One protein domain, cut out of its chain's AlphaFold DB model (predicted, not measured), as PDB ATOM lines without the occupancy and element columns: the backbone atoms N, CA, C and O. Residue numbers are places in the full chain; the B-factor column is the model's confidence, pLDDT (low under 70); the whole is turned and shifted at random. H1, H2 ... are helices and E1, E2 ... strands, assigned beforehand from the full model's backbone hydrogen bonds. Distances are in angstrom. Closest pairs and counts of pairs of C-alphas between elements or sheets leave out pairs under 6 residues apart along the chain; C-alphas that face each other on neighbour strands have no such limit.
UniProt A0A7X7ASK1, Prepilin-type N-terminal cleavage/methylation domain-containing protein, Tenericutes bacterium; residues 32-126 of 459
ATOM      1  N   MET A  32     126.399 155.768 135.275       88.06
ATOM      2  CA  MET A  32     126.752 154.421 134.819       88.06
ATOM      3  C   MET A  32     127.440 153.612 135.925       88.06
ATOM      4  O   MET A  32     127.117 152.445 136.117       88.06
ATOM      5  N   TYR A  33     128.341 154.235 136.686       85.50
ATOM      6  CA  TYR A  33     129.018 153.600 137.815       85.50
ATOM      7  C   TYR A  33     128.042 153.203 138.930       85.50
ATOM      8  O   TYR A  33     128.109 152.084 139.438       85.50
ATOM      9  N   THR A  34     127.110 154.088 139.297       80.75
ATOM     10  CA  THR A  34     126.077 153.789 140.300       80.75
ATOM     11  C   THR A  34     125.134 152.688 139.822       80.75
ATOM     12  O   THR A  34     124.860 151.764 140.583       80.75
ATOM     13  N   ASN A  35     124.688 152.737 138.565       87.06
ATOM     14  CA  ASN A  35     123.833 151.697 137.990       87.06
ATOM     15  C   ASN A  35     124.541 150.338 137.964       87.06
ATOM     16  O   ASN A  35     123.972 149.358 138.424       87.06
ATOM     17  N   ALA A  36     125.812 150.293 137.552       88.00
ATOM     18  CA  ALA A  36     126.598 149.063 137.565       88.00
ATOM     19  C   ALA A  36     126.709 148.458 138.976       88.00
ATOM     20  O   ALA A  36     126.649 147.242 139.131       88.00
ATOM     21  N   LYS A  37     126.830 149.288 140.022       87.38
ATOM     22  CA  LYS A  37     126.810 148.801 141.410       87.38
ATOM     23  C   LYS A  37     125.450 148.253 141.831       87.38
ATOM     24  O   LYS A  37     125.413 147.209 142.474       87.38
ATOM     25  N   LYS A  38     124.354 148.915 141.445       86.62
ATOM     26  CA  LYS A  38     122.995 148.399 141.682       86.62
ATOM     27  C   LYS A  38     122.775 147.063 140.980       86.62
ATOM     28  O   LYS A  38     122.213 146.161 141.587       86.62
ATOM     29  N   ASP A  39     123.274 146.911 139.756       90.44
ATOM     30  CA  ASP A  39     123.173 145.663 138.994       90.44
ATOM     31  C   ASP A  39     123.982 144.524 139.631       90.44
ATOM     32  O   ASP A  39     123.527 143.379 139.659       90.44
ATOM     33  N   VAL A  40     125.169 144.819 140.177       91.00
ATOM     34  CA  VAL A  40     125.958 143.839 140.945       91.00
ATOM     35  C   VAL A  40     125.174 143.373 142.169       91.00
ATOM     36  O   VAL A  40     124.953 142.174 142.315       91.00
ATOM     37  N   PHE A  41     124.680 144.307 142.985       90.56
ATOM     38  CA  PHE A  41     123.894 143.976 144.173       90.56
ATOM     39  C   PHE A  41     122.610 143.206 143.821       90.56
ATOM     40  O   PHE A  41     122.290 142.196 144.441       90.56
ATOM     41  N   LEU A  42     121.906 143.601 142.758       90.75
ATOM     42  CA  LEU A  42     120.726 142.892 142.260       90.75
ATOM     43  C   LEU A  42     121.027 141.423 141.921       90.75
ATOM     44  O   LEU A  42     120.240 140.529 142.239       90.75
ATOM     45  N   ASN A  43     122.163 141.162 141.273       91.81
ATOM     46  CA  ASN A  43     122.585 139.802 140.944       91.81
ATOM     47  C   ASN A  43     122.952 138.990 142.193       91.81
ATOM     48  O   ASN A  43     122.682 137.786 142.233       91.81
ATOM     49  N   GLU A  44     123.507 139.628 143.223       90.31
ATOM     50  CA  GLU A  44     123.743 138.993 144.523       90.31
ATOM     51  C   GLU A  44     122.421 138.599 145.194       90.31
ATOM     52  O   GLU A  44     122.274 137.447 145.595       90.31
ATOM     53  N   VAL A  45     121.418 139.484 145.211       90.38
ATOM     54  CA  VAL A  45     120.072 139.189 145.746       90.38
ATOM     55  C   VAL A  45     119.409 138.028 144.991       90.38
ATOM     56  O   VAL A  45     118.846 137.120 145.602       90.38
ATOM     57  N   LYS A  46     119.520 137.995 143.657       93.00
ATOM     58  CA  LYS A  46     119.017 136.878 142.835       93.00
ATOM     59  C   LYS A  46     119.739 135.564 143.112       93.00
ATOM     60  O   LYS A  46     119.120 134.503 143.090       93.00
ATOM     61  N   THR A  47     121.045 135.620 143.347       92.00
ATOM     62  CA  THR A  47     121.835 134.439 143.713       92.00
ATOM     63  C   THR A  47     121.413 133.930 145.086       92.00
ATOM     64  O   THR A  47     121.178 132.737 145.245       92.00
ATOM     65  N   LEU A  48     121.213 134.837 146.041       91.31
ATOM     66  CA  LEU A  48     120.750 134.528 147.388       91.31
ATOM     67  C   LEU A  48     119.386 133.825 147.393       91.31
ATOM     68  O   LEU A  48     119.217 132.837 148.099       91.31
ATOM     69  N   TYR A  49     118.448 134.273 146.553       91.56
ATOM     70  CA  TYR A  49     117.160 133.599 146.355       91.56
ATOM     71  C   TYR A  49     117.319 132.154 145.846       91.56
ATOM     72  O   TYR A  49     116.664 131.238 146.328       91.56
ATOM     73  N   LYS A  50     118.218 131.911 144.885       92.69
ATOM     74  CA  LYS A  50     118.441 130.551 144.360       92.69
ATOM     75  C   LYS A  50     119.095 129.632 145.386       92.69
ATOM     76  O   LYS A  50     118.755 128.455 145.471       92.69
ATOM     77  N   GLU A  51     120.061 130.148 146.140       91.06
ATOM     78  CA  GLU A  51     120.728 129.378 147.191       91.06
ATOM     79  C   GLU A  51     119.785 129.089 148.365       91.06
ATOM     80  O   GLU A  51     119.866 128.015 148.960       91.06
ATOM     81  N   SER A  52     118.835 129.982 148.659       89.31
ATOM     82  CA  SER A  52     117.814 129.717 149.669       89.31
ATOM     83  C   SER A  52     116.839 128.625 149.246       89.31
ATOM     84  O   SER A  52     116.592 127.724 150.039       89.31
ATOM     85  N   GLU A  53     116.375 128.606 147.994       90.00
ATOM     86  CA  GLU A  53     115.559 127.496 147.479       90.00
ATOM     87  C   GLU A  53     116.287 126.146 147.578       90.00
ATOM     88  O   GLU A  53     115.709 125.162 148.042       90.00
ATOM     89  N   LYS A  54     117.578 126.095 147.217       91.06
ATOM     90  CA  LYS A  54     118.397 124.880 147.379       91.06
ATOM     91  C   LYS A  54     118.478 124.448 148.840       91.06
ATOM     92  O   LYS A  54     118.241 123.280 149.141       91.06
ATOM     93  N   LYS A  55     118.761 125.387 149.744       88.19
ATOM     94  CA  LYS A  55     118.861 125.121 151.182       88.19
ATOM     95  C   LYS A  55     117.553 124.572 151.748       88.19
ATOM     96  O   LYS A  55     117.581 123.640 152.544       88.19
ATOM     97  N   VAL A  56     116.410 125.096 151.309       87.88
ATOM     98  CA  VAL A  56     115.092 124.593 151.718       87.88
ATOM     99  C   VAL A  56     114.882 123.143 151.280       87.88
ATOM    100  O   VAL A  56     114.406 122.329 152.069       87.88
ATOM    101  N   ILE A  57     115.285 122.791 150.055       87.56
ATOM    102  CA  ILE A  57     115.210 121.413 149.547       87.56
ATOM    103  C   ILE A  57     116.145 120.482 150.337       87.56
ATOM    104  O   ILE A  57     115.755 119.363 150.678       87.56
ATOM    105  N   GLU A  58     117.362 120.931 150.657       86.88
ATOM    106  CA  GLU A  58     118.324 120.171 151.467       86.88
ATOM    107  C   GLU A  58     117.792 119.890 152.880       86.88
ATOM    108  O   GLU A  58     117.795 118.740 153.322       86.88
ATOM    109  N   GLU A  59     117.292 120.913 153.579       82.94
ATOM    110  CA  GLU A  59     116.729 120.761 154.926       82.94
ATOM    111  C   GLU A  59     115.485 119.863 154.919       82.94
ATOM    112  O   GLU A  59     115.383 118.954 155.744       82.94
ATOM    113  N   ALA A  60     114.599 120.026 153.928       81.31
ATOM    114  CA  ALA A  60     113.432 119.163 153.761       81.31
ATOM    115  C   ALA A  60     113.821 117.691 153.518       81.31
ATOM    116  O   ALA A  60     113.186 116.789 154.064       81.31
ATOM    117  N   THR A  61     114.889 117.435 152.750       84.50
ATOM    118  CA  THR A  61     115.409 116.077 152.494       84.50
ATOM    119  C   THR A  61     115.989 115.440 153.760       84.50
ATOM    120  O   THR A  61     115.849 114.237 153.971       84.50
ATOM    121  N   ASN A  62     116.587 116.251 154.637       84.00
ATOM    122  CA  ASN A  62     117.121 115.818 155.929       84.00
ATOM    123  C   ASN A  62     116.048 115.706 157.031       84.00
ATOM    124  O   ASN A  62     116.371 115.342 158.161       84.00
ATOM    125  N   GLY A  63     114.778 115.995 156.719       74.75
ATOM    126  CA  GLY A  63     113.663 115.953 157.670       74.75
ATOM    127  C   GLY A  63     113.572 117.169 158.599       74.75
ATOM    128  O   GLY A  63     112.766 117.160 159.531       74.75
ATOM    129  N   ASN A  64     114.362 118.213 158.348       73.12
ATOM    130  CA  ASN A  64     114.353 119.448 159.120       73.12
ATOM    131  C   ASN A  64     113.296 120.415 158.571       73.12
ATOM    132  O   ASN A  64     113.099 120.536 157.361       73.12
ATOM    133  N   LYS A  65     112.626 121.136 159.473       71.50
ATOM    134  CA  LYS A  65     111.749 122.258 159.126       71.50
ATOM    135  C   LYS A  65     112.457 123.554 159.488       71.50
ATOM    136  O   LYS A  65     112.902 123.704 160.624       71.50
ATOM    137  N   ILE A  66     112.565 124.455 158.521       73.69
ATOM    138  CA  ILE A  66     113.120 125.791 158.713       73.69
ATOM    139  C   ILE A  66     112.077 126.824 158.301       73.69
ATOM    140  O   ILE A  66     111.486 126.721 157.231       73.69
ATOM    141  N   ASP A  67     111.875 127.824 159.152       69.06
ATOM    142  CA  ASP A  67     110.900 128.894 158.906       69.06
ATOM    143  C   ASP A  67     111.564 130.136 158.284       69.06
ATOM    144  O   ASP A  67     110.899 131.002 157.717       69.06
ATOM    145  N   PHE A  68     112.898 130.222 158.359       76.81
ATOM    146  CA  PHE A  68     113.674 131.337 157.821       76.81
ATOM    147  C   PHE A  68     115.145 130.979 157.562       76.81
ATOM    148  O   PHE A  68     115.721 130.071 158.170       76.81
ATOM    149  N   ILE A  69     115.781 131.769 156.698       80.88
ATOM    150  CA  ILE A  69     117.212 131.728 156.384       80.88
ATOM    151  C   ILE A  69     117.797 133.125 156.618       80.88
ATOM    152  O   ILE A  69     117.358 134.094 156.001       80.88
ATOM    153  N   SER A  70     118.780 133.243 157.517       82.12
ATOM    154  CA  SER A  70     119.391 134.529 157.879       82.12
ATOM    155  C   SER A  70     120.910 134.467 157.912       82.12
ATOM    156  O   SER A  70     121.485 133.457 158.303       82.12
ATOM    157  N   SER A  71     121.565 135.587 157.598       78.06
ATOM    158  CA  SER A  71     123.014 135.748 157.773       78.06
ATOM    159  C   SER A  71     123.471 135.644 159.234       78.06
ATOM    160  O   SER A  71     124.651 135.412 159.482       78.06
ATOM    161  N   ASN A  72     122.556 135.837 160.192       67.56
ATOM    162  CA  ASN A  72     122.857 135.921 161.625       67.56
ATOM    163  C   ASN A  72     122.347 134.707 162.423       67.56
ATOM    164  O   ASN A  72     122.340 134.739 163.653       67.56
ATOM    165  N   SER A  73     121.904 133.642 161.749       66.56
ATOM    166  CA  SER A  73     121.366 132.430 162.374       66.56
ATOM    167  C   SER A  73     122.128 131.172 161.936       66.56
ATOM    168  O   SER A  73     122.860 131.193 160.944       66.56
ATOM    169  N   PRO A  74     121.924 130.027 162.613       66.94
ATOM    170  CA  PRO A  74     122.450 128.739 162.157       66.94
ATOM    171  C   PRO A  74     121.912 128.292 160.787       66.94
ATOM    172  O   PRO A  74     122.462 127.372 160.191       66.94
ATOM    173  N   THR A  75     120.847 128.933 160.282       74.50
ATOM    174  CA  THR A  75     120.278 128.680 158.949       74.50
ATOM    175  C   THR A  75     120.987 129.456 157.836       74.50
ATOM    176  O   THR A  75     120.533 129.422 156.693       74.50
ATOM    177  N   ALA A  76     122.102 130.130 158.143       81.69
ATOM    178  CA  ALA A  76     122.893 130.875 157.174       81.69
ATOM    179  C   ALA A  76     123.307 130.022 155.965       81.69
ATOM    180  O   ALA A  76     123.753 128.876 156.077       81.69
ATOM    181  N   LEU A  77     123.188 130.630 154.789       85.50
ATOM    182  CA  LEU A  77     123.711 130.118 153.534       85.50
ATOM    183  C   LEU A  77     125.237 130.126 153.565       85.50
ATOM    184  O   LEU A  77     125.870 131.113 153.953       85.50
ATOM    185  N   ASN A  78     125.826 129.035 153.089       76.56
ATOM    186  CA  ASN A  78     127.265 128.932 152.913       76.56
ATOM    187  C   ASN A  78     127.676 129.647 151.619       76.56
ATOM    188  O   ASN A  78     127.820 129.029 150.566       76.56
ATOM    189  N   MET A  79     127.800 130.971 151.689       72.81
ATOM    190  CA  MET A  79     128.176 131.799 150.548       72.81
ATOM    191  C   MET A  79     129.661 132.164 150.602       72.81
ATOM    192  O   MET A  79     130.158 132.684 151.600       72.81
ATOM    193  N   THR A  80     130.376 131.943 149.499       59.41
ATOM    194  CA  THR A  80     131.728 132.479 149.289       59.41
ATOM    195  C   THR A  80     131.625 133.896 148.723       59.41
ATOM    196  O   THR A  80     131.227 134.052 147.571       59.41
ATOM    197  N   GLY A  81     131.972 134.932 149.494       60.94
ATOM    198  CA  GLY A  81     131.900 136.316 149.004       60.94
ATOM    199  C   GLY A  81     131.880 137.397 150.089       60.94
ATOM    200  O   GLY A  81     132.265 137.158 151.234       60.94
ATOM    201  N   HIS A  82     131.463 138.607 149.699       63.16
ATOM    202  CA  HIS A  82     131.322 139.771 150.579       63.16
ATOM    203  C   HIS A  82     130.278 139.540 151.689       63.16
ATOM    204  O   HIS A  82     129.323 138.786 151.518       63.16
ATOM    205  N   LYS A  83     130.461 140.204 152.842       68.56
ATOM    206  CA  LYS A  83     129.516 140.144 153.969       68.56
ATOM    207  C   LYS A  83     128.235 140.903 153.614       68.56
ATOM    208  O   LYS A  83     128.190 142.117 153.777       68.56
ATOM    209  N   ILE A  84     127.220 140.177 153.162       81.56
ATOM    210  CA  ILE A  84     125.858 140.682 152.973       81.56
ATOM    211  C   ILE A  84     124.981 140.242 154.148       81.56
ATOM    212  O   ILE A  84     125.078 139.104 154.616       81.56
ATOM    213  N   GLN A  85     124.142 141.145 154.641       82.81
ATOM    214  CA  GLN A  85     123.115 140.825 155.623       82.81
ATOM    215  C   GLN A  85     121.840 140.437 154.889       82.81
ATOM    216  O   GLN A  85     121.435 141.112 153.944       82.81
ATOM    217  N   TYR A  86     121.197 139.355 155.312       82.81
ATOM    218  CA  TYR A  86     119.959 138.913 154.684       82.81
ATOM    219  C   TYR A  86     119.022 138.230 155.663       82.81
ATOM    220  O   TYR A  86     119.430 137.631 156.664       82.81
ATOM    221  N   CYS A  87     117.751 138.306 155.307       79.81
ATOM    222  CA  CYS A  87     116.671 137.596 155.933       79.81
ATOM    223  C   CYS A  87     115.675 137.111 154.878       79.81
ATOM    224  O   CYS A  87     115.161 137.901 154.091       79.81
ATOM    225  N   ILE A  88     115.394 135.814 154.874       81.19
ATOM    226  CA  ILE A  88     114.478 135.174 153.936       81.19
ATOM    227  C   ILE A  88     113.471 134.378 154.752       81.19
ATOM    228  O   ILE A  88     113.871 133.468 155.477       81.19
ATOM    229  N   ASN A  89     112.187 134.697 154.627       75.06
ATOM    230  CA  ASN A  89     111.135 133.938 155.296       75.06
ATOM    231  C   ASN A  89     110.588 132.863 154.361       75.06
ATOM    232  O   ASN A  89     110.597 133.013 153.133       75.06
ATOM    233  N   LEU A  90     110.132 131.769 154.964       70.06
ATOM    234  CA  LEU A  90     109.638 130.594 154.267       70.06
ATOM    235  C   LEU A  90     108.187 130.324 154.670       70.06
ATOM    236  O   LEU A  90     107.835 130.388 155.844       70.06
ATOM    237  N   ILE A  91     107.343 129.987 153.697       67.19
ATOM    238  CA  ILE A  91     105.981 129.489 153.924       67.19
ATOM    239  C   ILE A  91     105.851 128.183 153.157       67.19
ATOM    240  O   ILE A  91     106.119 128.143 151.958       67.19
ATOM    241  N   ASN A  92     105.444 127.109 153.837       71.75
ATOM    242  CA  ASN A  92     105.266 125.788 153.223       71.75
ATOM    243  C   ASN A  92     106.500 125.317 152.424       71.75
ATOM    244  O   ASN A  92     106.361 124.803 151.314       71.75
ATOM    245  N   ASN A  93     107.711 125.502 152.971       72.94
ATOM    246  CA  ASN A  93     108.984 125.186 152.303       72.94
ATOM    247  C   ASN A  93     109.176 125.897 150.944       72.94
ATOM    248  O   ASN A  93     109.855 125.386 150.055       72.94
ATOM    249  N   LYS A  94     108.594 127.085 150.779       78.94
ATOM    250  CA  LYS A  94     108.835 127.991 149.654       78.94
ATOM    251  C   LYS A  94     109.281 129.343 150.197       78.94
ATOM    252  O   LYS A  94     108.789 129.782 151.235       78.94
ATOM    253  N   VAL A  95     110.191 130.013 149.494       79.31
ATOM    254  CA  VAL A  95     110.551 131.402 149.800       79.31
ATOM    255  C   VAL A  95     109.316 132.286 149.661       79.31
ATOM    256  O   VAL A  95     108.694 132.289 148.604       79.31
ATOM    257  N   SER A  96     108.971 133.011 150.725       75.12
ATOM    258  CA  SER A  96     107.810 133.902 150.769       75.12
ATOM    259  C   SER A  96     108.197 135.372 150.799       75.12
ATOM    260  O   SER A  96     107.509 136.189 150.202       75.12
ATOM    261  N   SER A  97     109.311 135.722 151.442       71.50
ATOM    262  CA  SER A  97     109.819 137.092 151.480       71.50
ATOM    263  C   SER A  97     111.340 137.117 151.506       71.50
ATOM    264  O   SER A  97     111.975 136.187 152.002       71.50
ATOM    265  N   ILE A  98     111.933 138.210 151.031       77.06
ATOM    266  CA  ILE A  98     113.383 138.403 150.994       77.06
ATOM    267  C   ILE A  98     113.749 139.843 151.361       77.06
ATOM    268  O   ILE A  98     113.247 140.800 150.776       77.06
ATOM    269  N   SER A  99     114.665 139.981 152.310       80.44
ATOM    270  CA  SER A  99     115.282 141.238 152.724       80.44
ATOM    271  C   SER A  99     116.796 141.069 152.661       80.44
ATOM    272  O   SER A  99     117.325 140.107 153.215       80.44
ATOM    273  N   VAL A 100     117.512 141.970 151.989       82.94
ATOM    274  CA  VAL A 100     118.975 141.903 151.810       82.94
ATOM    275  C   VAL A 100     119.572 143.300 151.900       82.94
ATOM    276  O   VAL A 100     118.985 144.243 151.379       82.94
ATOM    277  N   SER A 101     120.740 143.434 152.521       82.31
ATOM    278  CA  SER A 101     121.504 144.679 152.638       82.31
ATOM    279  C   SER A 101     123.001 144.397 152.550       82.31
ATOM    280  O   SER A 101     123.505 143.487 153.210       82.31
ATOM    281  N   ASP A 102     123.729 145.188 151.763       81.62
ATOM    282  CA  ASP A 102     125.203 145.204 151.754       81.62
ATOM    283  C   ASP A 102     125.784 146.373 152.583       81.62
ATOM    284  O   ASP A 102     126.986 146.644 152.549       81.62
ATOM    285  N   GLY A 103     124.924 147.088 153.323       75.69
ATOM    286  CA  GLY A 103     125.263 148.291 154.088       75.69
ATOM    287  C   GLY A 103     125.236 149.593 153.277       75.69
ATOM    288  O   GLY A 103     125.261 150.673 153.864       75.69
ATOM    289  N   LYS A 104     125.144 149.526 151.944       81.19
ATOM    290  CA  LYS A 104     125.006 150.694 151.060       81.19
ATOM    291  C   LYS A 104     123.723 150.658 150.228       81.19
ATOM    292  O   LYS A 104     123.151 151.713 149.948       81.19
ATOM    293  N   TYR A 105     123.313 149.474 149.813       79.88
ATOM    294  CA  TYR A 105     122.107 149.175 149.069       79.88
ATOM    295  C   TYR A 105     121.310 148.110 149.814       79.88
ATOM    296  O   TYR A 105     121.875 147.248 150.492       79.88
ATOM    297  N   TYR A 106     119.991 148.159 149.667       81.75
ATOM    298  CA  TYR A 106     119.110 147.152 150.237       81.75
ATOM    299  C   TYR A 106     117.909 146.855 149.337       81.75
ATOM    300  O   TYR A 106     117.494 147.679 148.520       81.75
ATOM    301  N   VAL A 107     117.373 145.646 149.481       74.12
ATOM    302  CA  VAL A 107     116.147 145.160 148.840       74.12
ATOM    303  C   VAL A 107     115.261 144.585 149.935       74.12
ATOM    304  O   VAL A 107     115.735 143.795 150.748       74.12
ATOM    305  N   VAL A 108     113.979 144.950 149.941       71.88
ATOM    306  CA  VAL A 108     112.951 144.339 150.795       71.88
ATOM    307  C   VAL A 108     111.755 144.001 149.917       71.88
ATOM    308  O   VAL A 108     111.119 144.888 149.352       71.88
ATOM    309  N   ILE A 109     111.470 142.709 149.782       67.12
ATOM    310  CA  ILE A 109     110.343 142.170 149.024       67.12
ATOM    311  C   ILE A 109     109.534 141.285 149.983       67.12
ATOM    312  O   ILE A 109     109.947 140.162 150.280       67.12
ATOM    313  N   PRO A 110     108.396 141.779 150.499       52.84
ATOM    314  CA  PRO A 110     107.621 141.096 151.537       52.84
ATOM    315  C   PRO A 110     106.800 139.909 151.015       52.84
ATOM    316  O   PRO A 110     106.382 139.074 151.808       52.84
ATOM    317  N   SER A 111     106.558 139.837 149.704       67.31
ATOM    318  CA  SER A 111     105.899 138.707 149.048       67.31
ATOM    319  C   SER A 111     106.578 138.432 147.712       67.31
ATOM    320  O   SER A 111     106.617 139.311 146.847       67.31
ATOM    321  N   ILE A 112     107.146 137.238 147.569       71.50
ATOM    322  CA  ILE A 112     107.820 136.782 146.359       71.50
ATOM    323  C   ILE A 112     107.368 135.369 146.000       71.50
ATOM    324  O   ILE A 112     107.453 134.437 146.791       71.50
ATOM    325  N   ASP A 113     106.921 135.210 144.764       74.81
ATOM    326  CA  ASP A 113     106.509 133.936 144.189       74.81
ATOM    327  C   ASP A 113     107.533 133.359 143.223       74.81
ATOM    328  O   ASP A 113     107.545 132.144 143.017       74.81
ATOM    329  N   SER A 114     108.352 134.225 142.622       83.50
ATOM    330  CA  SER A 114     109.392 133.852 141.671       83.50
ATOM    331  C   SER A 114     110.518 134.882 141.646       83.50
ATOM    332  O   SER A 114     110.320 136.066 141.924       83.50
ATOM    333  N   ILE A 115     111.699 134.438 141.221       87.81
ATOM    334  CA  ILE A 115     112.890 135.280 141.072       87.81
ATOM    335  C   ILE A 115     112.701 136.478 140.121       87.81
ATOM    336  O   ILE A 115     113.416 137.475 140.240       87.81
ATOM    337  N   ASP A 116     111.745 136.408 139.192       86.88
ATOM    338  CA  ASP A 116     111.492 137.457 138.196       86.88
ATOM    339  C   ASP A 116     110.923 138.739 138.818       86.88
ATOM    340  O   ASP A 116     111.046 139.818 138.241       86.88
ATOM    341  N   GLN A 117     110.365 138.646 140.029       79.31
ATOM    342  CA  GLN A 117     109.915 139.803 140.805       79.31
ATOM    343  C   GLN A 117     111.077 140.589 141.435       79.31
ATOM    344  O   GLN A 117     110.855 141.684 141.945       79.31
ATOM    345  N   ILE A 118     112.309 140.066 141.386       83.69
ATOM    346  CA  ILE A 118     113.517 140.762 141.843       83.69
ATOM    347  C   ILE A 118     114.088 141.571 140.670       83.69
ATOM    348  O   ILE A 118     114.659 141.025 139.719       83.69
ATOM    349  N   SER A 119     113.964 142.892 140.737       87.38
ATOM    350  CA  SER A 119     114.340 143.823 139.668       87.38
ATOM    351  C   SER A 119     115.153 145.015 140.183       87.38
ATOM    352  O   SER A 119     115.250 145.249 141.388       87.38
ATOM    353  N   ALA A 120     115.736 145.785 139.260       78.88
ATOM    354  CA  ALA A 120     116.521 146.974 139.599       78.88
ATOM    355  C   ALA A 120     115.700 148.036 140.356       78.88
ATOM    356  O   ALA A 120     116.259 148.752 141.184       78.88
ATOM    357  N   ASP A 121     114.382 148.088 140.136       74.50
ATOM    358  CA  ASP A 121     113.474 149.016 140.820       74.50
ATOM    359  C   ASP A 121     113.307 148.687 142.311       74.50
ATOM    360  O   ASP A 121     112.913 149.544 143.099       74.50
ATOM    361  N   ASN A 122     113.632 147.457 142.722       74.50
ATOM    362  CA  ASN A 122     113.587 147.045 144.123       74.50
ATOM    363  C   ASN A 122     114.845 147.459 144.906       74.50
ATOM    364  O   ASN A 122     114.850 147.338 146.130       74.50
ATOM    365  N   VAL A 123     115.906 147.919 144.226       78.19
ATOM    366  CA  VAL A 123     117.192 148.266 144.846       78.19
ATOM    367  C   VAL A 123     117.179 149.712 145.336       78.19
ATOM    368  O   VAL A 123     117.231 150.665 144.550       78.19
ATOM    369  N   LEU A 124     117.178 149.875 146.654       75.06
ATOM    370  CA  LEU A 124     117.176 151.165 147.337       75.06
ATOM    371  C   LEU A 124     118.578 151.517 147.845       75.06
ATOM    372  O   LEU A 124     119.388 150.640 148.134       75.06
ATOM    373  N   GLU A 125     118.880 152.815 147.930       76.75
ATOM    374  CA  GLU A 125     120.134 153.321 148.503       76.75
ATOM    375  C   GLU A 125     119.940 153.621 149.993       76.75
ATOM    376  O   GLU A 125     118.938 154.221 150.381       76.75
ATOM    377  N   GLY A 126     120.898 153.211 150.821       62.06
ATOM    378  CA  GLY A 126     120.864 153.367 152.274       62.06
ATOM    379  C   GLY A 126     121.387 152.124 152.993       62.06
ATOM    380  O   GLY A 126     121.269 151.007 152.492       62.06
TER     381      GLY A 126
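AT A GLANCE: This is residues 32 to 126 of the 459 residues of the protein "Prepilin-type N-terminal cleavage/methylation domain-containing protein" of Tenericutes bacterium (UniProt A0A7X7ASK1). One long helix, H1, runs slantwise over one face of a small four-stranded sheet, making two layers, helices on one face of a sheet. H1 makes the longest axis, and the printed part's last stretch folds back to pair briefly with E4. The printed part has 95 residues, with one named helix and four named strands that follow along the chain as H1, E1, E2, E3, E4; the sheet's order is E1 - E2 - E3 - E4, all antiparallel, and the class is mixed, helices and strands. The whole is compact, with a radius of gyration of the C-alphas of 13.2 A, and elongated, spanning 46 by 25 by 17 A.

HOW THE PARTS SIT: H1, residues 32 to 61, has every O i to N i+4 pair within hydrogen-bond range. E1, residues 68 to 70, and E2, residues 85 to 91, form a hairpin, with N 69 and O 88 2.8 A apart. E2 and E3, residues 94 to 101, form another, with N 87 and O 99 at 2.8 A. E3 bends by 56 degrees at residue 97. E3 and E4, residues 105 to 109, form a third, with N 100 and O 107 at 2.8 A. The four strands are a meander, each the antiparallel neighbour of the one before. E1 and E4, the edge strands, are apart. H1 is on the sheet at a height of 9.2 A, over E2, E3 and E4, and stands at 37 degrees to E3 on the local plane. The closest C-alphas of H1 and E3 are those of Val 45 and Val 100, 6.7 A apart. Residues 105 to 106 of E4 pair with residues 124 to 125, antiparallel.

IN THESE COORDINATES: H1 measures 43.7 A from C-alpha 32 at (126.752, 154.421, 134.819) to C-alpha 61. E1 measures 6.5 A, E2 20.6 A, E3 21.2 A and E4 13.7 A, ending at C-alpha 109 at (110.343, 142.170, 149.024).

THE WHOLE: The two C-alphas farthest apart, those of Met 32 and Gly 63, are 46.6 A apart. The printed part has no cut. The link from E1 to E2, 14 residues, is long. The mean pLDDT of the printed part is 79.7; 13 residues are under 70, among them 80 to 83 and 109 to 111.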